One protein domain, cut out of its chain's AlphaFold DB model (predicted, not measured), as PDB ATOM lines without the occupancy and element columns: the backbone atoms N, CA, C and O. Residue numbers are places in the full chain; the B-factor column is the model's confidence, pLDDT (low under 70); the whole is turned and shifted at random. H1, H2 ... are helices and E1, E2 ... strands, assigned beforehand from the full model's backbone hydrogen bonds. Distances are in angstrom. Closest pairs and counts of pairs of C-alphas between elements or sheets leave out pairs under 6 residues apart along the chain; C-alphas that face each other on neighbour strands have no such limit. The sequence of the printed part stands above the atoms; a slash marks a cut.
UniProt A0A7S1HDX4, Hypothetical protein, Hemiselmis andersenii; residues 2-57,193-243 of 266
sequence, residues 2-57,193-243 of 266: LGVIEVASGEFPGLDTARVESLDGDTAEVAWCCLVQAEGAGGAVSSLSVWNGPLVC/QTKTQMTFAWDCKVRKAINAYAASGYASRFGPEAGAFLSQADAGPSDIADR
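What this domain is: This is residues 2 to 57 and 193 to 243 of the 266 residues of the protein "Hypothetical protein" of Hemiselmis andersenii (UniProt A0A7S1HDX4). A twisted wall of four antiparallel strands, side by side in the order E1, E2, E3, E4, has two helices over one face and no named helix over the other. The long helix H1 runs along the strands over E3 and E4, and the shorter H2 folds back beside it over E3, the two making a helical hairpin. The printed part has 107 residues, with four named strands followed by two named helices, in the class mixed, helices and strands. It is compact, with a radius of gyration of the C-alphas of 14.7 A, and its outline is elongated, spanning 47 by 25 by 18 A.

Where its parts are: E1 is residues 2 to 7 and begins at C-alpha 2 (138.419, 111.607, 149.049). E2 is residues 15 to 24, 25.4 A from first to last C-alpha. E3, residues 30 to 40, measures 30.5 A, and E4, residues 43 to 52, measures 29.8 A. After the cut, H1, residues 193 to 222, begins at C-alpha 193 (164.803, 103.062, 143.342) and measures 41.9 A; it has a kink of 26 degrees near residue 205. H2, residues 224 to 235, measures 16.1 A and ends at C-alpha 235 (140.537, 101.605, 138.135).

How they stand to each other: The strands form a meander, each the antiparallel neighbour of the one before, with E1 and E4 as edge strands, which are apart. In the hairpin of E1 and E2, N 5 and O 20 are 2.8 A apart, within hydrogen-bond range. In that of E2 and E3, N 19 and O 37 are 2.8 A apart, and in that of E3 and E4, N 36 and O 47 are 2.8 A apart. H1 and H2 are on the same face of the sheet, which gives two layers, helices on one face of a sheet. H2 has a height of 9.2 A over the sheet and stands at 1 degrees to E3 on the local plane; its closest C-alphas to E3 are those of Cys 34 and Asp 234, 5.5 A. It is only just not over E2, on which 2 of its C-alphas fall. H1 has a height of 9.6 A and stands at 5 degrees to E4 on the local plane; the closest C-alphas of the two are those of Gly 43 and Arg 221, 7.0 A. H1 touches H2 with residues 207 to 221 alone, at a shallow tilt of 28 degrees, opposite ways; their closest C-alphas are those of Ala 219 and Gly 227, 4.0 A. Every O i to N i+4 pair is within hydrogen-bond range in H2, and 23 of 26 are in H1.

The domain as a whole: The two C-alphas farthest apart are those of Gly 10 and Thr 194, 47.9 A. Residues 58 to 192 are not printed, and C-alphas 57 and 193 are 12.2 A apart across this cut. Of the links that are printed whole, E1 to E2 is short and the others are tight. The mean pLDDT of the printed part is 83.1; residues 2 to 3, 8 to 10, 25 to 28 and 238 to 243 are under 70.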
ATOM      1  N   LEU A   2     139.649 112.405 149.083       56.84
ATOM      2  CA  LEU A   2     138.419 111.607 149.049       56.84
ATOM      3  C   LEU A   2     137.487 112.113 147.942       56.84
ATOM      4  O   LEU A   2     137.105 113.282 147.961       56.84
ATOM      5  N   GLY A   3     137.125 111.248 146.999       64.88
ATOM      6  CA  GLY A   3     136.102 111.510 145.993       64.88
ATOM      7  C   GLY A   3     134.936 110.550 146.179       64.88
ATOM      8  O   GLY A   3     135.124 109.343 146.046       64.88
ATOM      9  N   VAL A   4     133.745 111.072 146.469       75.94
ATOM     10  CA  VAL A   4     132.500 110.292 146.466       75.94
ATOM     11  C   VAL A   4     131.694 110.699 145.240       75.94
ATOM     12  O   VAL A   4     131.436 111.886 145.038       75.94
ATOM     13  N   ILE A   5     131.328 109.720 144.421       74.94
ATOM     14  CA  ILE A   5     130.458 109.885 143.262       74.94
ATOM     15  C   ILE A   5     129.211 109.047 143.519       74.94
ATOM     16  O   ILE A   5     129.298 107.835 143.706       74.94
ATOM     17  N   GLU A   6     128.053 109.694 143.527       77.38
ATOM     18  CA  GLU A   6     126.756 109.029 143.611       77.38
ATOM     19  C   GLU A   6     126.041 109.197 142.275       77.38
ATOM     20  O   GLU A   6     125.952 110.305 141.745       77.38
ATOM     21  N   VAL A   7     125.556 108.086 141.730       71.00
ATOM     22  CA  VAL A   7     124.815 108.021 140.472       71.00
ATOM     23  C   VAL A   7     123.386 107.615 140.787       71.00
ATOM     24  O   VAL A   7     123.140 106.579 141.414       71.00
ATOM     25  N   ALA A   8     122.444 108.446 140.349       65.75
ATOM     26  CA  ALA A   8     121.018 108.221 140.535       65.75
ATOM     27  C   ALA A   8     120.409 107.428 139.369       65.75
ATOM     28  O   ALA A   8     120.933 107.399 138.254       65.75
ATOM     29  N   SER A   9     119.244 106.829 139.623       62.03
ATOM     30  CA  SER A   9     118.486 106.069 138.627       62.03
ATOM     31  C   SER A   9     118.217 106.886 137.363       62.03
ATOM     32  O   SER A   9     117.717 108.012 137.449       62.03
ATOM     33  N   GLY A  10     118.470 106.291 136.197       62.81
ATOM     34  CA  GLY A  10     118.173 106.889 134.892       62.81
ATOM     35  C   GLY A  10     119.330 107.648 134.236       62.81
ATOM     36  O   GLY A  10     119.172 108.084 133.098       62.81
ATOM     37  N   GLU A  11     120.486 107.771 134.899       77.00
ATOM     38  CA  GLU A  11     121.706 108.317 134.281       77.00
ATOM     39  C   GLU A  11     122.353 107.315 133.309       77.00
ATOM     40  O   GLU A  11     122.828 107.708 132.245       77.00
ATOM     41  N   PHE A  12     122.279 106.015 133.623       81.00
ATOM     42  CA  PHE A  12     122.719 104.928 132.746       81.00
ATOM     43  C   PHE A  12     121.622 103.861 132.599       81.00
ATOM     44  O   PHE A  12     121.095 103.385 133.610       81.00
ATOM     45  N   PRO A  13     121.271 103.432 131.372       79.94
ATOM     46  CA  PRO A  13     120.330 102.333 131.174       79.94
ATOM     47  C   PRO A  13     120.835 101.037 131.824       79.94
ATOM     48  O   PRO A  13     121.947 100.607 131.540       79.94
ATOM     49  N   GLY A  14     120.006 100.392 132.653       81.31
ATOM     50  CA  GLY A  14     120.342  99.127 133.325       81.31
ATOM     51  C   GLY A  14     120.981  99.273 134.711       81.31
ATOM     52  O   GLY A  14     121.151  98.262 135.393       81.31
ATOM     53  N   LEU A  15     121.276 100.507 135.133       87.94
ATOM     54  CA  LEU A  15     121.767 100.852 136.464       87.94
ATOM     55  C   LEU A  15     120.701 101.657 137.221       87.94
ATOM     56  O   LEU A  15     120.281 102.725 136.768       87.94
ATOM     57  N   ASP A  16     120.283 101.152 138.377       89.62
ATOM     58  CA  ASP A  16     119.289 101.810 139.224       89.62
ATOM     59  C   ASP A  16     119.968 102.742 140.226       89.62
ATOM     60  O   ASP A  16     119.553 103.886 140.397       89.62
ATOM     61  N   THR A  17     121.039 102.278 140.869       91.50
ATOM     62  CA  THR A  17     121.858 103.101 141.764       91.50
ATOM     63  C   THR A  17     123.327 102.718 141.646       91.50
ATOM     64  O   THR A  17     123.659 101.551 141.426       91.50
ATOM     65  N   ALA A  18     124.225 103.687 141.817       90.75
ATOM     66  CA  ALA A  18     125.614 103.386 142.131       90.75
ATOM     67  C   ALA A  18     126.226 104.412 143.078       90.75
ATOM     68  O   ALA A  18     125.926 105.604 143.038       90.75
ATOM     69  N   ARG A  19     127.142 103.927 143.906       92.00
ATOM     70  CA  ARG A  19     127.967 104.708 144.812       92.00
ATOM     71  C   ARG A  19     129.410 104.287 144.616       92.00
ATOM     72  O   ARG A  19     129.748 103.117 144.769       92.00
ATOM     73  N   VAL A  20     130.248 105.248 144.263       87.62
ATOM     74  CA  VAL A  20     131.688 105.063 144.146       87.62
ATOM     75  C   VAL A  20     132.365 105.929 145.189       87.62
ATOM     76  O   VAL A  20     132.264 107.153 145.157       87.62
ATOM     77  N   GLU A  21     133.076 105.294 146.106       87.75
ATOM     78  CA  GLU A  21     133.932 105.965 147.070       87.75
ATOM     79  C   GLU A  21     135.379 105.689 146.716       87.75
ATOM     80  O   GLU A  21     135.824 104.545 146.710       87.75
ATOM     81  N   SER A  22     136.124 106.748 146.436       83.88
ATOM     82  CA  SER A  22     137.523 106.655 146.063       83.88
ATOM     83  C   SER A  22     138.404 107.477 146.986       83.88
ATOM     84  O   SER A  22     138.065 108.574 147.439       83.88
ATOM     85  N   LEU A  23     139.567 106.910 147.255       79.94
ATOM     86  CA  LEU A  23     140.608 107.427 148.109       79.94
ATOM     87  C   LEU A  23     141.891 107.447 147.293       79.94
ATOM     88  O   LEU A  23     142.510 106.410 147.054       79.94
ATOM     89  N   ASP A  24     142.292 108.644 146.878       74.25
ATOM     90  CA  ASP A  24     143.673 108.867 146.470       74.25
ATOM     91  C   ASP A  24     144.534 108.892 147.735       74.25
ATOM     92  O   ASP A  24     144.246 109.667 148.664       74.25
ATOM     93  N   GLY A  25     145.503 107.979 147.781       64.56
ATOM     94  CA  GLY A  25     146.280 107.692 148.974       64.56
ATOM     95  C   GLY A  25     147.129 108.882 149.402       64.56
ATOM     96  O   GLY A  25     147.734 109.580 148.593       64.56
ATOM     97  N   ASP A  26     147.146 109.140 150.702       61.09
ATOM     98  CA  ASP A  26     147.978 110.165 151.333       61.09
ATOM     99  C   ASP A  26     149.369 109.636 151.726       61.09
ATOM    100  O   ASP A  26     150.295 110.414 151.974       61.09
ATOM    101  N   THR A  27     149.521 108.312 151.739       62.91
ATOM    102  CA  THR A  27     150.773 107.592 151.951       62.91
ATOM    103  C   THR A  27     151.363 107.135 150.618       62.91
ATOM    104  O   THR A  27     150.685 107.059 149.598       62.91
ATOM    105  N   ALA A  28     152.664 106.857 150.590       62.81
ATOM    106  CA  ALA A  28     153.326 106.431 149.358       62.81
ATOM    107  C   ALA A  28     153.160 104.919 149.090       62.81
ATOM    108  O   ALA A  28     153.620 104.410 148.064       62.81
ATOM    109  N   GLU A  29     152.526 104.214 150.026       79.06
ATOM    110  CA  GLU A  29     152.340 102.772 150.075       79.06
ATOM    111  C   GLU A  29     151.010 102.336 149.435       79.06
ATOM    112  O   GLU A  29     151.004 101.350 148.700       79.06
ATOM    113  N   VAL A  30     149.922 103.098 149.607       85.12
ATOM    114  CA  VAL A  30     148.643 102.908 148.893       85.12
ATOM    115  C   VAL A  30     148.435 104.079 147.947       85.12
ATOM    116  O   VAL A  30     148.462 105.224 148.365       85.12
ATOM    117  N   ALA A  31     148.228 103.799 146.667       82.50
ATOM    118  CA  ALA A  31     148.111 104.814 145.625       82.50
ATOM    119  C   ALA A  31     146.656 105.086 145.228       82.50
ATOM    120  O   ALA A  31     146.315 106.186 144.811       82.50
ATOM    121  N   TRP A  32     145.793 104.075 145.326       86.31
ATOM    122  CA  TRP A  32     144.373 104.207 145.017       86.31
ATOM    123  C   TRP A  32     143.581 103.151 145.768       86.31
ATOM    124  O   TRP A  32     143.928 101.975 145.717       86.31
ATOM    125  N   CYS A  33     142.501 103.549 146.418       89.00
ATOM    126  CA  CYS A  33     141.526 102.636 146.992       89.00
ATOM    127  C   CYS A  33     140.144 103.052 146.500       89.00
ATOM    128  O   CYS A  33     139.808 104.233 146.551       89.00
ATOM    129  N   CYS A  34     139.364 102.110 145.982       90.50
ATOM    130  CA  CYS A  34     138.041 102.392 145.447       90.50
ATOM    131  C   CYS A  34     137.054 101.315 145.864       90.50
ATOM    132  O   CYS A  34     137.303 100.132 145.642       90.50
ATOM    133  N   LEU A  35     135.950 101.751 146.461       93.56
ATOM    134  CA  LEU A  35     134.765 100.960 146.731       93.56
ATOM    135  C   LEU A  35     133.700 101.341 145.703       93.56
ATOM    136  O   LEU A  35     133.297 102.501 145.628       93.56
ATOM    137  N   VAL A  36     133.214 100.366 144.945       93.50
ATOM    138  CA  VAL A  36     132.057 100.519 144.062       93.50
ATOM    139  C   VAL A  36     130.916  99.692 144.623       93.50
ATOM    140  O   VAL A  36     131.077  98.506 144.888       93.50
ATOM    141  N   GLN A  37     129.750 100.305 144.768       95.38
ATOM    142  CA  GLN A  37     128.494  99.638 145.090       95.38
ATOM    143  C   GLN A  37     127.502  99.993 143.991       95.38
ATOM    144  O   GLN A  37     127.326 101.170 143.692       95.38
ATOM    145  N   ALA A  38     126.889  99.004 143.352       94.81
ATOM    146  CA  ALA A  38     125.971  99.231 142.244       94.81
ATOM    147  C   ALA A  38     124.831  98.216 142.254       94.81
ATOM    148  O   ALA A  38     125.051  97.025 142.478       94.81
ATOM    149  N   GLU A  39     123.626  98.692 141.962       95.25
ATOM    150  CA  GLU A  39     122.413  97.888 141.839       95.25
ATOM    151  C   GLU A  39     121.707  98.219 140.526       95.25
ATOM    152  O   GLU A  39     121.684  99.369 140.081       95.25
ATOM    153  N   GLY A  40     121.131  97.205 139.887       93.06
ATOM    154  CA  GLY A  40     120.412  97.370 138.633       93.06
ATOM    155  C   GLY A  40     119.786  96.075 138.134       93.06
ATOM    156  O   GLY A  40     119.663  95.088 138.860       93.06
ATOM    157  N   ALA A  41     119.446  96.051 136.847       88.44
ATOM    158  CA  ALA A  41     118.703  94.946 136.236       88.44
ATOM    159  C   ALA A  41     119.428  93.585 136.307       88.44
ATOM    160  O   ALA A  41     118.776  92.543 136.310       88.44
ATOM    161  N   GLY A  42     120.764  93.582 136.367       91.31
ATOM    162  CA  GLY A  42     121.591  92.380 136.521       91.31
ATOM    163  C   GLY A  42     121.842  91.945 137.970       91.31
ATOM    164  O   GLY A  42     122.611  91.006 138.184       91.31
ATOM    165  N   GLY A  43     121.230  92.610 138.955       94.81
ATOM    166  CA  GLY A  43     121.420  92.366 140.386       94.81
ATOM    167  C   GLY A  43     122.270  93.438 141.067       94.81
ATOM    168  O   GLY A  43     122.278  94.593 140.649       94.81
ATOM    169  N   ALA A  44     122.986  93.055 142.122       95.88
ATOM    170  CA  ALA A  44     123.801  93.965 142.929       95.88
ATOM    171  C   ALA A  44     125.278  93.561 142.895       95.88
ATOM    172  O   ALA A  44     125.596  92.377 142.768       95.88
ATOM    173  N   VAL A  45     126.189  94.524 143.027       96.06
ATOM    174  CA  VAL A  45     127.626  94.288 143.202       96.06
ATOM    175  C   VAL A  45     128.219  95.279 144.195       96.06
ATOM    176  O   VAL A  45     127.866  96.455 144.207       96.06
ATOM    177  N   SER A  46     129.151  94.797 145.007       95.69
ATOM    178  CA  SER A  46     130.041  95.590 145.840       95.69
ATOM    179  C   SER A  46     131.468  95.128 145.573       95.69
ATOM    180  O   SER A  46     131.777  93.954 145.765       95.69
ATOM    181  N   SER A  47     132.349  96.025 145.153       94.81
ATOM    182  CA  SER A  47     133.748  95.715 144.877       94.81
ATOM    183  C   SER A  47     134.681  96.703 145.556       94.81
ATOM    184  O   SER A  47     134.365  97.876 145.703       94.81
ATOM    185  N   LEU A  48     135.834  96.206 145.984       94.50
ATOM    186  CA  LEU A  48     136.919  96.980 146.553       94.50
ATOM    187  C   LEU A  48     138.187  96.675 145.755       94.50
ATOM    188  O   LEU A  48     138.623  95.524 145.697       94.50
ATOM    189  N   SER A  49     138.795  97.707 145.179       92.56
ATOM    190  CA  SER A  49     140.115  97.625 144.553       92.56
ATOM    191  C   SER A  49     141.102  98.516 145.292       92.56
ATOM    192  O   SER A  49     140.912  99.729 145.384       92.56
ATOM    193  N   VAL A  50     142.196  97.922 145.760       92.44
ATOM    194  CA  VAL A  50     143.296  98.608 146.433       92.44
ATOM    195  C   VAL A  50     144.574  98.434 145.628       92.44
ATOM    196  O   VAL A  50     145.111  97.339 145.455       92.44
ATOM    197  N   TRP A  51     145.079  99.557 145.140       90.06
ATOM    198  CA  TRP A  51     146.316  99.650 144.400       90.06
ATOM    199  C   TRP A  51     147.392 100.273 145.260       90.06
ATOM    200  O   TRP A  51     147.240 101.373 145.788       90.06
ATOM    201  N   ASN A  52     148.520  99.589 145.308       89.94
ATOM    202  CA  ASN A  52     149.686 100.010 146.056       89.94
ATOM    203  C   ASN A  52     150.528 100.989 145.252       89.94
ATOM    204  O   ASN A  52     150.599 100.914 144.024       89.94
ATOM    205  N   GLY A  53     151.189 101.893 145.964       87.00
ATOM    206  CA  GLY A  53     152.224 102.742 145.402       87.00
ATOM    207  C   GLY A  53     153.469 101.924 145.061       87.00
ATOM    208  O   GLY A  53     153.670 100.819 145.578       87.00
ATOM    209  N   PRO A  54     154.342 102.433 144.178       85.88
ATOM    210  CA  PRO A  54     155.496 101.683 143.687       85.88
ATOM    211  C   PRO A  54     156.587 101.462 144.744       85.88
ATOM    212  O   PRO A  54     157.549 100.754 144.470       85.88
ATOM    213  N   LEU A  55     156.472 102.057 145.938       85.94
ATOM    214  CA  LEU A  55     157.494 101.935 146.980       85.94
ATOM    215  C   LEU A  55     157.483 100.605 147.717       85.94
ATOM    216  O   LEU A  55     158.495 100.279 148.315       85.94
ATOM    217  N   VAL A  56     156.398  99.840 147.681       90.00
ATOM    218  CA  VAL A  56     156.312  98.522 148.334       90.00
ATOM    219  C   VAL A  56     156.100  97.436 147.290       90.00
ATOM    220  O   VAL A  56     155.639  97.728 146.192       90.00
ATOM    221  N   CYS A  57     156.439  96.177 147.588       89.88
ATOM    222  CA  CYS A  57     156.204  95.033 146.681       89.88
ATOM    223  C   CYS A  57     154.877  94.304 146.914       89.88
ATOM    224  O   CYS A  57     154.559  93.412 146.128       89.88
ATOM    225  N   GLN A 193     165.265 102.254 144.477       81.25
ATOM    226  CA  GLN A 193     164.803 103.062 143.342       81.25
ATOM    227  C   GLN A 193     164.578 102.280 142.035       81.25
ATOM    228  O   GLN A 193     163.576 102.498 141.356       81.25
ATOM    229  N   THR A 194     165.485 101.370 141.669       82.94
ATOM    230  CA  THR A 194     165.355 100.580 140.432       82.94
ATOM    231  C   THR A 194     164.144  99.650 140.473       82.94
ATOM    232  O   THR A 194     163.397  99.587 139.498       82.94
ATOM    233  N   LYS A 195     163.914  98.964 141.604       83.06
ATOM    234  CA  LYS A 195     162.752  98.078 141.765       83.06
ATOM    235  C   LYS A 195     161.454  98.893 141.746       83.06
ATOM    236  O   LYS A 195     160.567  98.562 140.968       83.06
ATOM    237  N   THR A 196     161.424 100.039 142.432       84.81
ATOM    238  CA  THR A 196     160.300 100.991 142.395       84.81
ATOM    239  C   THR A 196     159.915 101.388 140.966       84.81
ATOM    240  O   THR A 196     158.739 101.375 140.610       84.81
ATOM    241  N   GLN A 197     160.891 101.725 140.115       82.75
ATOM    242  CA  GLN A 197     160.626 102.110 138.722       82.75
ATOM    243  C   GLN A 197     160.074 100.950 137.885       82.75
ATOM    244  O   GLN A 197     159.142 101.144 137.103       82.75
ATOM    245  N   MET A 198     160.623  99.744 138.056       82.88
ATOM    246  CA  MET A 198     160.127  98.547 137.374       82.88
ATOM    247  C   MET A 198     158.705  98.194 137.811       82.88
ATOM    248  O   MET A 198     157.851  97.935 136.963       82.88
ATOM    249  N   THR A 199     158.436  98.230 139.116       85.88
ATOM    250  CA  THR A 199     157.107  98.005 139.682       85.88
ATOM    251  C   THR A 199     156.115  99.050 139.176       85.88
ATOM    252  O   THR A 199     155.023  98.695 138.752       85.88
ATOM    253  N   PHE A 200     156.498 100.324 139.096       84.25
ATOM    254  CA  PHE A 200     155.623 101.346 138.525       84.25
ATOM    255  C   PHE A 200     155.260 101.074 137.053       84.25
ATOM    256  O   PHE A 200     154.090 101.160 136.666       84.25
ATOM    257  N   ALA A 201     156.252 100.730 136.226       83.31
ATOM    258  CA  ALA A 201     156.016 100.398 134.822       83.31
ATOM    259  C   ALA A 201     155.097  99.172 134.680       83.31
ATOM    260  O   ALA A 201     154.234  99.134 133.798       83.31
ATOM    261  N   TRP A 202     155.263  98.193 135.572       84.62
ATOM    262  CA  TRP A 202     154.413  97.015 135.664       84.62
ATOM    263  C   TRP A 202     152.962  97.365 136.009       84.62
ATOM    264  O   TRP A 202     152.052  97.018 135.254       84.62
ATOM    265  N   ASP A 203     152.747  98.119 137.087       86.62
ATOM    266  CA  ASP A 203     151.417  98.489 137.572       86.62
ATOM    267  C   ASP A 203     150.622  99.252 136.496       86.62
ATOM    268  O   ASP A 203     149.431  99.008 136.298       86.62
ATOM    269  N   CYS A 204     151.287 100.122 135.721       82.69
ATOM    270  CA  CYS A 204     150.680 100.825 134.585       82.69
ATOM    271  C   CYS A 204     150.132  99.878 133.504       82.69
ATOM    272  O   CYS A 204     149.095 100.159 132.891       82.69
ATOM    273  N   LYS A 205     150.833  98.770 133.231       82.88
ATOM    274  CA  LYS A 205     150.399  97.748 132.266       82.88
ATOM    275  C   LYS A 205     149.234  96.944 132.838       82.88
ATOM    276  O   LYS A 205     148.203  96.803 132.179       82.88
ATOM    277  N   VAL A 206     149.395  96.450 134.061       84.50
ATOM    278  CA  VAL A 206     148.428  95.581 134.739       84.50
ATOM    279  C   VAL A 206     147.093  96.274 134.954       84.50
ATOM    280  O   VAL A 206     146.052  95.697 134.645       84.50
ATOM    281  N   ARG A 207     147.108  97.543 135.373       85.81
ATOM    282  CA  ARG A 207     145.892  98.334 135.593       85.81
ATOM    283  C   ARG A 207     144.991  98.395 134.371       85.81
ATOM    284  O   ARG A 207     143.778  98.295 134.513       85.81
ATOM    285  N   LYS A 208     145.556  98.496 133.165       83.38
ATOM    286  CA  LYS A 208     144.770  98.502 131.922       83.38
ATOM    287  C   LYS A 208     144.072  97.165 131.676       83.38
ATOM    288  O   LYS A 208     142.890  97.162 131.348       83.38
ATOM    289  N   ALA A 209     144.785  96.051 131.852       84.81
ATOM    290  CA  ALA A 209     144.221  94.711 131.679       84.81
ATOM    291  C   ALA A 209     143.118  94.433 132.714       84.81
ATOM    292  O   ALA A 209     142.026  93.989 132.370       84.81
ATOM    293  N   ILE A 210     143.381  94.791 133.969       86.38
ATOM    294  CA  ILE A 210     142.430  94.678 135.073       86.38
ATOM    295  C   ILE A 210     141.190  95.551 134.861       86.38
ATOM    296  O   ILE A 210     140.079  95.082 135.108       86.38
ATOM    297  N   ASN A 211     141.359  96.791 134.402       86.56
ATOM    298  CA  ASN A 211     140.240  97.678 134.099       86.56
ATOM    299  C   ASN A 211     139.364  97.076 132.992       86.56
ATOM    300  O   ASN A 211     138.157  96.960 133.163       86.56
ATOM    301  N   ALA A 212     139.966  96.591 131.901       87.19
ATOM    302  CA  ALA A 212     139.219  95.940 130.824       87.19
ATOM    303  C   ALA A 212     138.419  94.718 131.317       87.19
ATOM    304  O   ALA A 212     137.268  94.531 130.922       87.19
ATOM    305  N   TYR A 213     138.998  93.923 132.220       88.56
ATOM    306  CA  TYR A 213     138.299  92.807 132.858       88.56
ATOM    307  C   TYR A 213     137.106  93.270 133.704       88.56
ATOM    308  O   TYR A 213     135.990  92.777 133.533       88.56
ATOM    309  N   ALA A 214     137.319  94.270 134.566       89.31
ATOM    310  CA  ALA A 214     136.266  94.853 135.397       89.31
ATOM    311  C   ALA A 214     135.140  95.460 134.546       89.31
ATOM    312  O   ALA A 214     133.964  95.239 134.829       89.31
ATOM    313  N   ALA A 215     135.492  96.159 133.462       90.88
ATOM    314  CA  ALA A 215     134.551  96.734 132.509       90.88
ATOM    315  C   ALA A 215     133.649  95.660 131.907       90.88
ATOM    316  O   ALA A 215     132.435  95.841 131.871       90.88
ATOM    317  N   SER A 216     134.217  94.522 131.491       90.31
ATOM    318  CA  SER A 216     133.425  93.407 130.971       90.31
ATOM    319  C   SER A 216     132.499  92.814 132.034       90.31
ATOM    320  O   SER A 216     131.349  92.494 131.728       90.31
ATOM    321  N   GLY A 217     132.976  92.685 133.276       89.94
ATOM    322  CA  GLY A 217     132.176  92.205 134.401       89.94
ATOM    323  C   GLY A 217     130.975  93.109 134.681       89.94
ATOM    324  O   GLY A 217     129.834  92.646 134.651       89.94
ATOM    325  N   TYR A 218     131.200  94.412 134.867       92.88
ATOM    326  CA  TYR A 218     130.114  95.370 135.085       92.88
ATOM    327  C   TYR A 218     129.187  95.479 133.871       92.88
ATOM    328  O   TYR A 218     127.970  95.517 134.039       92.88
ATOM    329  N   ALA A 219     129.727  95.463 132.648       93.19
ATOM    330  CA  ALA A 219     128.925  95.554 131.432       93.19
ATOM    331  C   ALA A 219     127.969  94.371 131.263       93.19
ATOM    332  O   ALA A 219     126.843  94.557 130.807       93.19
ATOM    333  N   SER A 220     128.387  93.167 131.670       90.88
ATOM    334  CA  SER A 220     127.523  91.982 131.637       90.88
ATOM    335  C   SER A 220     126.293  92.103 132.548       90.88
ATOM    336  O   SER A 220     125.272  91.479 132.274       90.88
ATOM    337  N   ARG A 221     126.377  92.927 133.604       90.75
ATOM    338  CA  ARG A 221     125.312  93.127 134.599       90.75
ATOM    339  C   ARG A 221     124.467  94.369 134.329       90.75
ATOM    340  O   ARG A 221     123.248  94.314 134.446       90.75
ATOM    341  N   PHE A 222     125.109  95.479 133.980       93.62
ATOM    342  CA  PHE A 222     124.480  96.803 133.946       93.62
ATOM    343  C   PHE A 222     124.478  97.438 132.553       93.62
ATOM    344  O   PHE A 222     124.037  98.568 132.395       93.62
ATOM    345  N   GLY A 223     124.967  96.727 131.535       93.75
ATOM    346  CA  GLY A 223     125.106  97.249 130.181       93.75
ATOM    347  C   GLY A 223     126.431  97.990 129.944       93.75
ATOM    348  O   GLY A 223     127.138  98.361 130.883       93.75
ATOM    349  N   PRO A 224     126.807  98.195 128.670       93.12
ATOM    350  CA  PRO A 224     128.149  98.640 128.287       93.12
ATOM    351  C   PRO A 224     128.522 100.035 128.805       93.12
ATOM    352  O   PRO A 224     129.666 100.246 129.196       93.12
ATOM    353  N   GLU A 225     127.576 100.977 128.832       92.00
ATOM    354  CA  GLU A 225     127.828 102.356 129.277       92.00
ATOM    355  C   GLU A 225     128.085 102.422 130.787       92.00
ATOM    356  O   GLU A 225     129.122 102.938 131.210       92.00
ATOM    357  N   ALA A 226     127.205 101.811 131.590       91.25
ATOM    358  CA  ALA A 226     127.401 101.686 133.032       91.25
ATOM    359  C   ALA A 226     128.686 100.907 133.349       91.25
ATOM    360  O   ALA A 226     129.453 101.292 134.229       91.25
ATOM    361  N   GLY A 227     128.970  99.841 132.594       91.31
ATOM    362  CA  GLY A 227     130.181  99.051 132.775       91.31
ATOM    363  C   GLY A 227     131.468  99.844 132.550       91.31
ATOM    364  O   GLY A 227     132.401  99.747 133.352       91.31
ATOM    365  N   ALA A 228     131.513 100.674 131.506       90.50
ATOM    366  CA  ALA A 228     132.640 101.563 131.243       90.50
ATOM    367  C   ALA A 228     132.805 102.627 132.341       90.50
ATOM    368  O   ALA A 228     133.921 102.854 132.807       90.50
ATOM    369  N   PHE A 229     131.705 103.232 132.794       89.44
ATOM    370  CA  PHE A 229     131.724 104.226 133.868       89.44
ATOM    371  C   PHE A 229     132.252 103.642 135.190       89.44
ATOM    372  O   PHE A 229     133.217 104.159 135.758       89.44
ATOM    373  N   LEU A 230     131.665 102.532 135.652       90.81
ATOM    374  CA  LEU A 230     132.022 101.909 136.931       90.81
ATOM    375  C   LEU A 230     133.469 101.403 136.932       90.81
ATOM    376  O   LEU A 230     134.192 101.604 137.903       90.81
ATOM    377  N   SER A 231     133.922 100.793 135.834       90.00
ATOM    378  CA  SER A 231     135.299 100.288 135.720       90.00
ATOM    379  C   SER A 231     136.348 101.393 135.654       90.00
ATOM    380  O   SER A 231     137.412 101.261 136.258       90.00
ATOM    381  N   GLN A 232     136.051 102.512 134.986       86.88
ATOM    382  CA  GLN A 232     136.934 103.674 134.991       86.88
ATOM    383  C   GLN A 232     137.094 104.246 136.404       86.88
ATOM    384  O   GLN A 232     138.205 104.610 136.792       86.88
ATOM    385  N   ALA A 233     136.006 104.302 137.173       84.06
ATOM    386  CA  ALA A 233     136.036 104.788 138.545       84.06
ATOM    387  C   ALA A 233     136.765 103.805 139.489       84.06
ATOM    388  O   ALA A 233     137.608 104.223 140.281       84.06
ATOM    389  N   ASP A 234     136.526 102.498 139.346       85.81
ATOM    390  CA  ASP A 234     137.224 101.416 140.064       85.81
ATOM    391  C   ASP A 234     138.746 101.456 139.814       85.81
ATOM    392  O   ASP A 234     139.567 101.434 140.736       85.81
ATOM    393  N   ALA A 235     139.142 101.607 138.547       82.44
ATOM    394  CA  ALA A 235     140.537 101.605 138.135       82.44
ATOM    395  C   ALA A 235     141.304 102.881 138.504       82.44
ATOM    396  O   ALA A 235     142.532 102.838 138.490       82.44
ATOM    397  N   GLY A 236     140.642 103.995 138.813       77.75
ATOM    398  CA  GLY A 236     141.313 105.258 139.121       77.75
ATOM    399  C   GLY A 236     142.160 105.825 137.967       77.75
ATOM    400  O   GLY A 236     142.112 105.340 136.831       77.75
ATOM    401  N   PRO A 237     142.944 106.886 138.224       71.38
ATOM    402  CA  PRO A 237     143.773 107.502 137.196       71.38
ATOM    403  C   PRO A 237     144.879 106.559 136.695       71.38
ATOM    404  O   PRO A 237     145.441 105.755 137.433       71.38
ATOM    405  N   SER A 238     145.228 106.673 135.415       58.94
ATOM    406  CA  SER A 238     146.298 105.877 134.799       58.94
ATOM    407  C   SER A 238     147.711 106.398 135.106       58.94
ATOM    408  O   SER A 238     148.678 105.693 134.825       58.94
ATOM    409  N   ASP A 239     147.836 107.602 135.679       55.50
ATOM    410  CA  ASP A 239     149.076 108.372 135.862       55.50
ATOM    411  C   ASP A 239     149.513 108.529 137.331       55.50
ATOM    412  O   ASP A 239     150.219 109.473 137.672       55.50
ATOM    413  N   ILE A 240     149.124 107.610 138.220       56.12
ATOM    414  CA  ILE A 240     149.243 107.775 139.685       56.12
ATOM    415  C   ILE A 240     150.683 108.032 140.204       56.12
ATOM    416  O   ILE A 240     150.849 108.546 141.308       56.12
ATOM    417  N   ALA A 241     151.750 107.781 139.433       46.28
ATOM    418  CA  ALA A 241     153.095 108.217 139.848       46.28
ATOM    419  C   ALA A 241     153.368 109.720 139.696       46.28
ATOM    420  O   ALA A 241     154.291 110.214 140.348       46.28
ATOM    421  N   ASP A 242     152.614 110.436 138.857       40.09
ATOM    422  CA  ASP A 242     152.911 111.825 138.475       40.09
ATOM    423  C   ASP A 242     152.074 112.860 139.247       40.09
ATOM    424  O   ASP A 242     152.333 114.064 139.209       40.09
ATOM    425  N   ARG A 243     151.107 112.415 140.058       44.97
ATOM    426  CA  ARG A 243     150.353 113.300 140.958       44.97
ATOM    427  C   ARG A 243     151.099 113.494 142.282       44.97
ATOM    428  O   ARG A 243     150.705 113.030 143.340       44.97
TER     429      ARG A 243